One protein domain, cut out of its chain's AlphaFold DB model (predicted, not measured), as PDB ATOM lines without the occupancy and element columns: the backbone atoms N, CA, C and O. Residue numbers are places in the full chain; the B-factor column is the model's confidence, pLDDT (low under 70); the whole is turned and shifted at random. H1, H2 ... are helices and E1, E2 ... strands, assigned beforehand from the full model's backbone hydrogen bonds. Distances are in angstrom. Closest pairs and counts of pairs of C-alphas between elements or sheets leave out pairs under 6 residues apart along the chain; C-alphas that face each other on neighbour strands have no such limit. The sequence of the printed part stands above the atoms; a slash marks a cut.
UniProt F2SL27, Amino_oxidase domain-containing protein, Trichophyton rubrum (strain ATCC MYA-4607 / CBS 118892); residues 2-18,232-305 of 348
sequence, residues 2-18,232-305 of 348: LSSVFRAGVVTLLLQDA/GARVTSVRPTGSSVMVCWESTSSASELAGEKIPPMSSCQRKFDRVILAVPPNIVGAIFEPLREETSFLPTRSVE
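This is residues 2 to 18 and 232 to 305 of the 348 residues of the protein "Amino_oxidase domain-containing protein" of Trichophyton rubrum (strain ATCC MYA-4607 / CBS 118892) (UniProt F2SL27). A strongly twisted antiparallel sheet, the meander E2 E3 E4 of successive neighbours, has the helical hairpin H1 H2 beside E2. Residues 2 to 8 stick out. The 91 printed residues, under half in named elements, are mixed in class, only just loose, close to compact: radius of gyration of the C-alphas 14.8 A, spans 42 by 34 by 28 A.

E3, residues 244 to 251, forms hairpins with E2, 233 to 241, and E4, 268 to 273; N 239 and O 246, like N 247 and O 271, are within hydrogen-bond range at 2.9 A. H1, residues 282 to 288, is on the sheet, C-alphas 288 and 237 closest at 4.4 A. H2, residues 290 to 297, touches H1, C-alphas 293 and 286 closest at 3.8 A.

E1, residues 11 to 13, begins at (143.999, 144.994, 176.452); H2 ends at (158.550, 147.293, 153.573).

Residues 19 to 231 are cut out, C-alphas 18 and 232 8.2 A apart. Residues 2 to 9 and 253 to 266 have pLDDT under 70.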
ATOM      1  N   LEU A   2     134.536 160.774 182.540       27.47
ATOM      2  CA  LEU A   2     135.109 160.152 181.324       27.47
ATOM      3  C   LEU A   2     136.208 159.093 181.579       27.47
ATOM      4  O   LEU A   2     136.656 158.450 180.637       27.47
ATOM      5  N   SER A   3     136.642 158.870 182.829       29.91
ATOM      6  CA  SER A   3     137.755 157.951 183.139       29.91
ATOM      7  C   SER A   3     137.345 156.514 183.489       29.91
ATOM      8  O   SER A   3     138.226 155.672 183.650       29.91
ATOM      9  N   SER A   4     136.048 156.211 183.635       32.91
ATOM     10  CA  SER A   4     135.585 154.864 184.017       32.91
ATOM     11  C   SER A   4     135.162 153.991 182.833       32.91
ATOM     12  O   SER A   4     135.201 152.772 182.951       32.91
ATOM     13  N   VAL A   5     134.814 154.577 181.682       36.75
ATOM     14  CA  VAL A   5     134.234 153.830 180.545       36.75
ATOM     15  C   VAL A   5     135.298 153.172 179.653       36.75
ATOM     16  O   VAL A   5     135.045 152.123 179.073       36.75
ATOM     17  N   PHE A   6     136.529 153.694 179.608       41.25
ATOM     18  CA  PHE A   6     137.617 153.083 178.820       41.25
ATOM     19  C   PHE A   6     138.277 151.857 179.477       41.25
ATOM     20  O   PHE A   6     139.062 151.167 178.830       41.25
ATOM     21  N   ARG A   7     137.986 151.563 180.750       49.31
ATOM     22  CA  ARG A   7     138.798 150.628 181.553       49.31
ATOM     23  C   ARG A   7     138.462 149.143 181.386       49.31
ATOM     24  O   ARG A   7     139.285 148.315 181.749       49.31
ATOM     25  N   ALA A   8     137.300 148.783 180.839       50.81
ATOM     26  CA  ALA A   8     136.850 147.382 180.830       50.81
ATOM     27  C   ALA A   8     137.106 146.615 179.514       50.81
ATOM     28  O   ALA A   8     136.977 145.394 179.500       50.81
ATOM     29  N   GLY A   9     137.470 147.293 178.416       69.94
ATOM     30  CA  GLY A   9     137.522 146.673 177.077       69.94
ATOM     31  C   GLY A   9     138.879 146.669 176.368       69.94
ATOM     32  O   GLY A   9     139.031 145.964 175.374       69.94
ATOM     33  N   VAL A  10     139.865 147.436 176.844       80.81
ATOM     34  CA  VAL A  10     141.169 147.574 176.173       80.81
ATOM     35  C   VAL A  10     142.189 146.648 176.826       80.81
ATOM     36  O   VAL A  10     142.336 146.663 178.043       80.81
ATOM     37  N   VAL A  11     142.893 145.857 176.015       86.38
ATOM     38  CA  VAL A  11     143.999 144.994 176.452       86.38
ATOM     39  C   VAL A  11     145.257 145.409 175.700       86.38
ATOM     40  O   VAL A  11     145.256 145.430 174.470       86.38
ATOM     41  N   THR A  12     146.325 145.705 176.432       86.94
ATOM     42  CA  THR A  12     147.639 146.038 175.874       86.94
ATOM     43  C   THR A  12     148.542 144.811 175.953       86.94
ATOM     44  O   THR A  12     148.736 144.269 177.036       86.94
ATOM     45  N   LEU A  13     149.079 144.361 174.816       85.94
ATOM     46  CA  LEU A  13     149.998 143.220 174.728       85.94
ATOM     47  C   LEU A  13     151.414 143.728 174.454       85.94
ATOM     48  O   LEU A  13     151.610 144.503 173.517       85.94
ATOM     49  N   LEU A  14     152.384 143.291 175.251       85.44
ATOM     50  CA  LEU A  14     153.784 143.692 175.136       85.44
ATOM     51  C   LEU A  14     154.687 142.465 175.176       85.44
ATOM     52  O   LEU A  14     154.509 141.592 176.018       85.44
ATOM     53  N   LEU A  15     155.677 142.429 174.283       85.31
ATOM     54  CA  LEU A  15     156.662 141.347 174.207       85.31
ATOM     55  C   LEU A  15     157.550 141.274 175.457       85.31
ATOM     56  O   LEU A  15     157.906 140.186 175.892       85.31
ATOM     57  N   GLN A  16     157.946 142.428 175.988       83.50
ATOM     58  CA  GLN A  16     158.884 142.530 177.102       83.50
ATOM     59  C   GLN A  16     158.227 142.137 178.432       83.50
ATOM     60  O   GLN A  16     157.010 142.239 178.593       83.50
ATOM     61  N   ASP A  17     159.058 141.746 179.398       80.62
ATOM     62  CA  ASP A  17     158.650 141.446 180.780       80.62
ATOM     63  C   ASP A  17     158.543 142.702 181.662       80.62
ATOM     64  O   ASP A  17     158.223 142.622 182.846       80.62
ATOM     65  N   ALA A  18     158.793 143.872 181.077       80.44
ATOM     66  CA  ALA A  18     158.619 145.180 181.679       80.44
ATOM     67  C   ALA A  18     157.979 146.133 180.661       80.44
ATOM     68  O   ALA A  18     157.984 145.887 179.453       80.44
ATOM     69  N   GLY A 232     155.214 139.883 178.433       86.94
ATOM     70  CA  GLY A 232     155.618 138.587 177.892       86.94
ATOM     71  C   GLY A 232     154.628 138.006 176.869       86.94
ATOM     72  O   GLY A 232     154.400 136.799 176.836       86.94
ATOM     73  N   ALA A 233     153.967 138.852 176.078       90.38
ATOM     74  CA  ALA A 233     152.973 138.471 175.078       90.38
ATOM     75  C   ALA A 233     153.445 138.872 173.673       90.38
ATOM     76  O   ALA A 233     153.239 140.001 173.217       90.38
ATOM     77  N   ARG A 234     154.063 137.928 172.953       92.75
ATOM     78  CA  ARG A 234     154.557 138.150 171.590       92.75
ATOM     79  C   ARG A 234     153.444 137.958 170.573       92.75
ATOM     80  O   ARG A 234     153.122 136.825 170.228       92.75
ATOM     81  N   VAL A 235     152.872 139.047 170.066       95.06
ATOM     82  CA  VAL A 235     151.894 138.973 168.968       95.06
ATOM     83  C   VAL A 235     152.563 138.387 167.726       95.06
ATOM     84  O   VAL A 235     153.591 138.885 167.275       95.06
ATOM     85  N   THR A 236     151.975 137.325 167.182       95.56
ATOM     86  CA  THR A 236     152.488 136.602 166.010       95.56
ATOM     87  C   THR A 236     151.647 136.847 164.767       95.56
ATOM     88  O   THR A 236     152.163 136.768 163.655       95.56
ATOM     89  N   SER A 237     150.355 137.156 164.919       96.62
ATOM     90  CA  SER A 237     149.482 137.436 163.780       96.62
ATOM     91  C   SER A 237     148.269 138.276 164.172       96.62
ATOM     92  O   SER A 237     147.676 138.078 165.231       96.62
ATOM     93  N   VAL A 238     147.872 139.179 163.279       97.25
ATOM     94  CA  VAL A 238     146.637 139.962 163.345       97.25
ATOM     95  C   VAL A 238     145.886 139.732 162.038       97.25
ATOM     96  O   VAL A 238     146.444 139.930 160.962       97.25
ATOM     97  N   ARG A 239     144.637 139.263 162.110       96.31
ATOM     98  CA  ARG A 239     143.851 138.891 160.924       96.31
ATOM     99  C   ARG A 239     142.430 139.433 161.013       96.31
ATOM    100  O   ARG A 239     141.754 139.172 162.010       96.31
ATOM    101  N   PRO A 240     141.925 140.128 159.984       94.06
ATOM    102  CA  PRO A 240     140.505 140.439 159.894       94.06
ATOM    103  C   PRO A 240     139.679 139.143 159.856       94.06
ATOM    104  O   PRO A 240     140.064 138.156 159.233       94.06
ATOM    105  N   THR A 241     138.552 139.102 160.558       90.88
ATOM    106  CA  THR A 241     137.630 137.957 160.589       90.88
ATOM    107  C   THR A 241     136.195 138.473 160.691       90.88
ATOM    108  O   THR A 241     135.655 138.666 161.787       90.88
ATOM    109  N   GLY A 242     135.572 138.706 159.532       88.75
ATOM    110  CA  GLY A 242     134.235 139.297 159.445       88.75
ATOM    111  C   GLY A 242     134.215 140.714 160.024       88.75
ATOM    112  O   GLY A 242     134.985 141.566 159.596       88.75
ATOM    113  N   SER A 243     133.359 140.954 161.021       90.94
ATOM    114  CA  SER A 243     133.271 142.226 161.757       90.94
ATOM    115  C   SER A 243     134.290 142.376 162.895       90.94
ATOM    116  O   SER A 243     134.305 143.406 163.562       90.94
ATOM    117  N   SER A 244     135.118 141.358 163.138       94.38
ATOM    118  CA  SER A 244     136.100 141.320 164.229       94.38
ATOM    119  C   SER A 244     137.522 141.166 163.696       94.38
ATOM    120  O   SER A 244     137.737 140.855 162.527       94.38
ATOM    121  N   VAL A 245     138.506 141.342 164.567       95.56
ATOM    122  CA  VAL A 245     139.924 141.116 164.297       95.56
ATOM    123  C   VAL A 245     140.429 140.037 165.247       95.56
ATOM    124  O   VAL A 245     140.315 140.162 166.466       95.56
ATOM    125  N   MET A 246     140.977 138.960 164.694       96.00
ATOM    126  CA  MET A 246     141.651 137.917 165.455       96.00
ATOM    127  C   MET A 246     143.096 138.336 165.721       96.00
ATOM    128  O   MET A 246     143.820 138.687 164.790       96.00
ATOM    129  N   VAL A 247     143.524 138.259 166.977       96.38
ATOM    130  CA  VAL A 247     144.914 138.464 167.390       96.38
ATOM    131  C   VAL A 247     145.433 137.166 167.986       96.38
ATOM    132  O   VAL A 247     144.825 136.629 168.915       96.38
ATOM    133  N   CYS A 248     146.557 136.687 167.464       94.88
ATOM    134  CA  CYS A 248     147.282 135.528 167.971       94.88
ATOM    135  C   CYS A 248     148.603 135.983 168.590       94.88
ATOM    136  O   CYS A 248     149.291 136.841 168.029       94.88
ATOM    137  N   TRP A 249     148.962 135.418 169.737       94.25
ATOM    138  CA  TRP A 249     150.223 135.700 170.415       94.25
ATOM    139  C   TRP A 249     150.746 134.470 171.151       94.25
ATOM    140  O   TRP A 249     149.992 133.557 171.479       94.25
ATOM    141  N   GLU A 250     152.037 134.464 171.439       91.75
ATOM    142  CA  GLU A 250     152.696 133.446 172.253       91.75
ATOM    143  C   GLU A 250     153.074 134.036 173.614       91.75
ATOM    144  O   GLU A 250     153.524 135.183 173.693       91.75
ATOM    145  N   SER A 251     152.893 133.259 174.687       84.31
ATOM    146  CA  SER A 251     153.396 133.632 176.016       84.31
ATOM    147  C   SER A 251     154.903 133.395 176.078       84.31
ATOM    148  O   SER A 251     155.345 132.250 176.009       84.31
ATOM    149  N   THR A 252     155.704 134.446 176.206       79.00
ATOM    150  CA  THR A 252     157.164 134.351 176.358       79.00
ATOM    151  C   THR A 252     157.593 134.228 177.818       79.00
ATOM    152  O   THR A 252     158.710 133.787 178.070       79.00
ATOM    153  N   SER A 253     156.707 134.536 178.774       65.38
ATOM    154  CA  SER A 253     156.974 134.403 180.210       65.38
ATOM    155  C   SER A 253     156.063 133.373 180.889       65.38
ATOM    156  O   SER A 253     154.933 133.119 180.461       65.38
ATOM    157  N   SER A 254     156.560 132.796 181.988       52.00
ATOM    158  CA  SER A 254     155.799 131.954 182.927       52.00
ATOM    159  C   SER A 254     154.843 132.762 183.822       52.00
ATOM    160  O   SER A 254     154.119 132.179 184.626       52.00
ATOM    161  N   ALA A 255     154.883 134.097 183.728       47.84
ATOM    162  CA  ALA A 255     154.175 135.048 184.587       47.84
ATOM    163  C   ALA A 255     152.975 135.706 183.882       47.84
ATOM    164  O   ALA A 255     152.494 136.752 184.312       47.84
ATOM    165  N   SER A 256     152.489 135.111 182.788       49.38
ATOM    166  CA  SER A 256     151.274 135.562 182.108       49.38
ATOM    167  C   SER A 256     150.054 135.186 182.953       49.38
ATOM    168  O   SER A 256     149.417 134.150 182.760       49.38
ATOM    169  N   GLU A 257     149.783 136.013 183.962       49.03
ATOM    170  CA  GLU A 257     148.581 135.944 184.782       49.03
ATOM    171  C   GLU A 257     147.415 136.513 183.981       49.03
ATOM    172  O   GLU A 257     147.175 137.721 183.923       49.03
ATOM    173  N   LEU A 258     146.661 135.623 183.343       44.53
ATOM    174  CA  LEU A 258     145.355 135.974 182.831       44.53
ATOM    175  C   LEU A 258     144.301 135.559 183.851       44.53
ATOM    176  O   LEU A 258     144.096 134.374 184.054       44.53
ATOM    177  N   ALA A 259     143.590 136.518 184.450       43.59
ATOM    178  CA  ALA A 259     142.352 136.253 185.196       43.59
ATOM    179  C   ALA A 259     142.448 135.160 186.294       43.59
ATOM    180  O   ALA A 259     141.451 134.511 186.598       43.59
ATOM    181  N   GLY A 260     143.629 134.966 186.893       46.69
ATOM    182  CA  GLY A 260     143.873 133.924 187.900       46.69
ATOM    183  C   GLY A 260     144.315 132.559 187.351       46.69
ATOM    184  O   GLY A 260     144.576 131.660 188.146       46.69
ATOM    185  N   GLU A 261     144.463 132.390 186.033       46.38
ATOM    186  CA  GLU A 261     145.037 131.189 185.413       46.38
ATOM    187  C   GLU A 261     146.495 131.419 184.991       46.38
ATOM    188  O   GLU A 261     146.822 132.356 184.257       46.38
ATOM    189  N   LYS A 262     147.383 130.530 185.454       55.25
ATOM    190  CA  LYS A 262     148.786 130.467 185.028       55.25
ATOM    191  C   LYS A 262     148.851 129.874 183.622       55.25
ATOM    192  O   LYS A 262     148.673 128.667 183.463       55.25
ATOM    193  N   ILE A 263     149.126 130.699 182.615       61.44
ATOM    194  CA  ILE A 263     149.365 130.212 181.253       61.44
ATOM    195  C   ILE A 263     150.795 129.644 181.187       61.44
ATOM    196  O   ILE A 263     151.740 130.351 181.547       61.44
ATOM    197  N   PRO A 264     150.993 128.391 180.734       61.53
ATOM    198  CA  PRO A 264     152.331 127.837 180.558       61.53
ATOM    199  C   PRO A 264     153.149 128.668 179.555       61.53
ATOM    200  O   PRO A 264     152.593 129.113 178.540       61.53
ATOM    201  N   PRO A 265     154.464 128.852 179.774       64.50
ATOM    202  CA  PRO A 265     155.324 129.499 178.791       64.50
ATOM    203  C   PRO A 265     155.245 128.757 177.448       64.50
ATOM    204  O   PRO A 265     155.075 127.539 177.408       64.50
ATOM    205  N   MET A 266     155.358 129.503 176.348       68.19
ATOM    206  CA  MET A 266     155.259 129.015 174.966       68.19
ATOM    207  C   MET A 266     153.852 128.583 174.512       68.19
ATOM    208  O   MET A 266     153.692 128.037 173.422       68.19
ATOM    209  N   SER A 267     152.810 128.859 175.304       77.44
ATOM    210  CA  SER A 267     151.427 128.596 174.891       77.44
ATOM    211  C   SER A 267     150.975 129.572 173.805       77.44
ATOM    212  O   SER A 267     151.050 130.794 173.980       77.44
ATOM    213  N   SER A 268     150.459 129.032 172.699       85.31
ATOM    214  CA  SER A 268     149.808 129.815 171.647       85.31
ATOM    215  C   SER A 268     148.408 130.225 172.097       85.31
ATOM    216  O   SER A 268     147.580 129.388 172.457       85.31
ATOM    217  N   CYS A 269     148.154 131.528 172.101       89.12
ATOM    218  CA  CYS A 269     146.914 132.138 172.546       89.12
ATOM    219  C   CYS A 269     146.257 132.890 171.385       89.12
ATOM    220  O   CYS A 269     146.938 133.469 170.537       89.12
ATOM    221  N   GLN A 270     144.926 132.942 171.374       92.12
ATOM    222  CA  GLN A 270     144.171 133.722 170.392       92.12
ATOM    223  C   GLN A 270     142.961 134.404 171.027       92.12
ATOM    224  O   GLN A 270     142.333 133.864 171.941       92.12
ATOM    225  N   ARG A 271     142.609 135.596 170.537       92.75
ATOM    226  CA  ARG A 271     141.420 136.336 170.977       92.75
ATOM    227  C   ARG A 271     140.886 137.238 169.870       92.75
ATOM    228  O   ARG A 271     141.655 137.831 169.119       92.75
ATOM    229  N   LYS A 272     139.559 137.364 169.809       94.25
ATOM    230  CA  LYS A 272     138.865 138.311 168.929       94.25
ATOM    231  C   LYS A 272     138.676 139.662 169.615       94.25
ATOM    232  O   LYS A 272     138.333 139.712 170.797       94.25
ATOM    233  N   PHE A 273     138.858 140.727 168.847       94.44
ATOM    234  CA  PHE A 273     138.644 142.116 169.241       94.44
ATOM    235  C   PHE A 273     137.830 142.839 168.171       94.44
ATOM    236  O   PHE A 273     137.937 142.514 166.992       94.44
ATOM    237  N   ASP A 274     137.054 143.852 168.548       94.69
ATOM    238  CA  ASP A 274     136.335 144.680 167.569       94.69
ATOM    239  C   ASP A 274     137.290 145.600 166.799       94.69
ATOM    240  O   ASP A 274     137.078 145.917 165.630       94.69
ATOM    241  N   ARG A 275     138.362 146.044 167.466       94.25
ATOM    242  CA  ARG A 275     139.387 146.948 166.935       94.25
ATOM    243  C   ARG A 275     140.757 146.561 167.481       94.25
ATOM    244  O   ARG A 275     140.866 146.095 168.612       94.25
ATOM    245  N   VAL A 276     141.797 146.806 166.689       95.31
ATOM    246  CA  VAL A 276     143.198 146.592 167.070       95.31
ATOM    247  C   VAL A 276     143.993 147.841 166.711       95.31
ATOM    248  O   VAL A 276     143.822 148.393 165.627       95.31
ATOM    249  N   ILE A 277     144.853 148.282 167.630       96.00
ATOM    250  CA  ILE A 277     145.802 149.378 167.418       96.00
ATOM    251  C   ILE A 277     147.200 148.767 167.410       96.00
ATOM    252  O   ILE A 277     147.611 148.149 168.391       96.00
ATOM    253  N   LEU A 278     147.926 148.934 166.305       95.50
ATOM    254  CA  LEU A 278     149.304 148.470 166.174       95.50
ATOM    255  C   LEU A 278     150.252 149.602 166.576       95.50
ATOM    256  O   LEU A 278     150.573 150.469 165.771       95.50
ATOM    257  N   ALA A 279     150.674 149.599 167.839       94.75
ATOM    258  CA  ALA A 279     151.647 150.547 168.384       94.75
ATOM    259  C   ALA A 279     153.064 149.942 168.384       94.75
ATOM    260  O   ALA A 279     153.735 149.902 169.412       94.75
ATOM    261  N   VAL A 280     153.485 149.406 167.236       93.50
ATOM    262  CA  VAL A 280     154.782 148.735 167.043       93.50
ATOM    263  C   VAL A 280     155.492 149.287 165.801       93.50
ATOM    264  O   VAL A 280     154.824 149.853 164.934       93.50
ATOM    265  N   PRO A 281     156.827 149.144 165.691       93.44
ATOM    266  CA  PRO A 281     157.573 149.620 164.529       93.44
ATOM    267  C   PRO A 281     157.087 149.016 163.193       93.44
ATOM    268  O   PRO A 281     156.570 147.893 163.187       93.44
ATOM    269  N   PRO A 282     157.281 149.708 162.049       95.38
ATOM    270  CA  PRO A 282     156.755 149.283 160.747       95.38
ATOM    271  C   PRO A 282     157.143 147.860 160.329       95.38
ATOM    272  O   PRO A 282     156.296 147.101 159.864       95.38
ATOM    273  N   ASN A 283     158.393 147.457 160.567       94.31
ATOM    274  CA  ASN A 283     158.870 146.104 160.269       94.31
ATOM    275  C   ASN A 283     158.106 145.022 161.052       94.31
ATOM    276  O   ASN A 283     157.895 143.924 160.541       94.31
ATOM    277  N   ILE A 284     157.658 145.329 162.274       95.62
ATOM    278  CA  ILE A 284     156.827 144.422 163.071       95.62
ATOM    279  C   ILE A 284     155.395 144.409 162.540       95.62
ATOM    280  O   ILE A 284     154.817 143.330 162.420       95.62
ATOM    281  N   VAL A 285     154.839 145.571 162.171       96.75
ATOM    282  CA  VAL A 285     153.508 145.660 161.544       96.75
ATOM    283  C   VAL A 285     153.435 144.759 160.313       96.75
ATOM    284  O   VAL A 285     152.566 143.891 160.268       96.75
ATOM    285  N   GLY A 286     154.372 144.886 159.370       95.75
ATOM    286  CA  GLY A 286     154.392 144.058 158.158       95.75
ATOM    287  C   GLY A 286     154.608 142.563 158.421       95.75
ATOM    288  O   GLY A 286     154.139 141.717 157.656       95.75
ATOM    289  N   ALA A 287     155.274 142.210 159.525       95.94
ATOM    290  CA  ALA A 287     155.461 140.819 159.926       95.94
ATOM    291  C   ALA A 287     154.163 140.179 160.451       95.94
ATOM    292  O   ALA A 287     153.866 139.035 160.096       95.94
ATOM    293  N   ILE A 288     153.388 140.905 161.267       97.19
ATOM    294  CA  ILE A 288     152.206 140.364 161.964       97.19
ATOM    295  C   ILE A 288     150.881 140.640 161.244       97.19
ATOM    296  O   ILE A 288     149.913 139.909 161.464       97.19
ATOM    297  N   PHE A 289     150.818 141.671 160.401       97.06
ATOM    298  CA  PHE A 289     149.615 142.118 159.701       97.06
ATOM    299  C   PHE A 289     149.876 142.182 158.194       97.06
ATOM    300  O   PHE A 289     150.415 143.154 157.670       97.06
ATOM    301  N   GLU A 290     149.491 141.108 157.503       95.44
ATOM    302  CA  GLU A 290     149.739 140.929 156.068       95.44
ATOM    303  C   GLU A 290     149.236 142.076 155.174       95.44
ATOM    304  O   GLU A 290     150.016 142.473 154.309       95.44
ATOM    305  N   PRO A 291     148.064 142.701 155.421       95.75
ATOM    306  CA  PRO A 291     147.551 143.742 154.532       95.75
ATOM    307  C   PRO A 291     148.389 145.022 154.450       95.75
ATOM    308  O   PRO A 291     148.104 145.845 153.597       95.75
ATOM    309  N   LEU A 292     149.359 145.227 155.353       96.25
ATOM    310  CA  LEU A 292     150.283 146.374 155.316       96.25
ATOM    311  C   LEU A 292     151.737 145.953 155.071       96.25
ATOM    312  O   LEU A 292     152.663 146.739 155.285       96.25
ATOM    313  N   ARG A 293     151.977 144.690 154.702       95.50
ATOM    314  CA  ARG A 293     153.331 144.148 154.539       95.50
ATOM    315  C   ARG A 293     154.107 144.873 153.445       95.50
ATOM    316  O   ARG A 293     155.290 145.135 153.634       95.50
ATOM    317  N   GLU A 294     153.456 145.182 152.328       96.38
ATOM    318  CA  GLU A 294     154.096 145.848 151.196       96.38
ATOM    319  C   GLU A 294     154.441 147.298 151.550       96.38
ATOM    320  O   GLU A 294     155.600 147.696 151.471       96.38
ATOM    321  N   GLU A 295     153.482 148.064 152.064       96.00
ATOM    322  CA  GLU A 295     153.650 149.478 152.402       96.00
ATOM    323  C   GLU A 295     154.696 149.686 153.498       96.00
ATOM    324  O   GLU A 295     155.517 150.601 153.428       96.00
ATOM    325  N   THR A 296     154.705 148.816 154.511       96.06
ATOM    326  CA  THR A 296     155.689 148.900 155.600       96.06
ATOM    327  C   THR A 296     157.088 148.460 155.182       96.06
ATOM    328  O   THR A 296     158.050 148.853 155.840       96.06
ATOM    329  N   SER A 297     157.236 147.711 154.082       94.31
ATOM    330  CA  SER A 297     158.550 147.293 153.573       94.31
ATOM    331  C   SER A 297     159.386 148.459 153.032       94.31
ATOM    332  O   SER A 297     160.614 148.396 153.061       94.31
ATOM    333  N   PHE A 298     158.736 149.551 152.615       93.19
ATOM    334  CA  PHE A 298     159.403 150.773 152.159       93.19
ATOM    335  C   PHE A 298     159.893 151.666 153.308       93.19
ATOM    336  O   PHE A 298     160.609 152.636 153.065       93.19
ATOM    337  N   LEU A 299     159.514 151.368 154.555       90.94
ATOM    338  CA  LEU A 299     159.891 152.158 155.724       90.94
ATOM    339  C   LEU A 299     161.153 151.563 156.371       90.94
ATOM    340  O   LEU A 299     161.079 150.497 156.992       90.94
ATOM    341  N   PRO A 300     162.318 152.227 156.256       87.38
ATOM    342  CA  PRO A 300     163.559 151.691 156.789       87.38
ATOM    343  C   PRO A 300     163.502 151.620 158.317       87.38
ATOM    344  O   PRO A 300     163.065 152.546 158.999       87.38
ATOM    345  N   THR A 301     163.989 150.509 158.861       89.62
ATOM    346  CA  THR A 301     164.165 150.311 160.302       89.62
ATOM    347  C   THR A 301     165.567 149.783 160.562       89.62
ATOM    348  O   THR A 301     166.171 149.131 159.709       89.62
ATOM    349  N   ARG A 302     166.112 150.086 161.739       85.19
ATOM    350  CA  ARG A 302     167.452 149.663 162.137       85.19
ATOM    351  C   ARG A 302     167.436 149.168 163.573       85.19
ATOM    352  O   ARG A 302     166.813 149.782 164.434       85.19
ATOM    353  N   SER A 303     168.161 148.078 163.812       85.50
ATOM    354  CA  SER A 303     168.515 147.656 165.163       85.50
ATOM    355  C   SER A 303     169.700 148.475 165.657       85.50
ATOM    356  O   SER A 303     170.659 148.693 164.917       85.50
ATOM    357  N   VAL A 304     169.629 148.910 166.907       83.12
ATOM    358  CA  VAL A 304     170.654 149.726 167.551       83.12
ATOM    359  C   VAL A 304     171.094 149.002 168.808       83.12
ATOM    360  O   VAL A 304     170.261 148.532 169.578       83.12
ATOM    361  N   GLU A 305     172.402 148.925 169.007       85.69
ATOM    362  CA  GLU A 305     172.989 148.444 170.248       85.69
ATOM    363  C   GLU A 305     173.366 149.641 171.122       85.69
ATOM    364  O   GLU A 305     173.971 150.607 170.652       85.69
TER     365      GLU A 305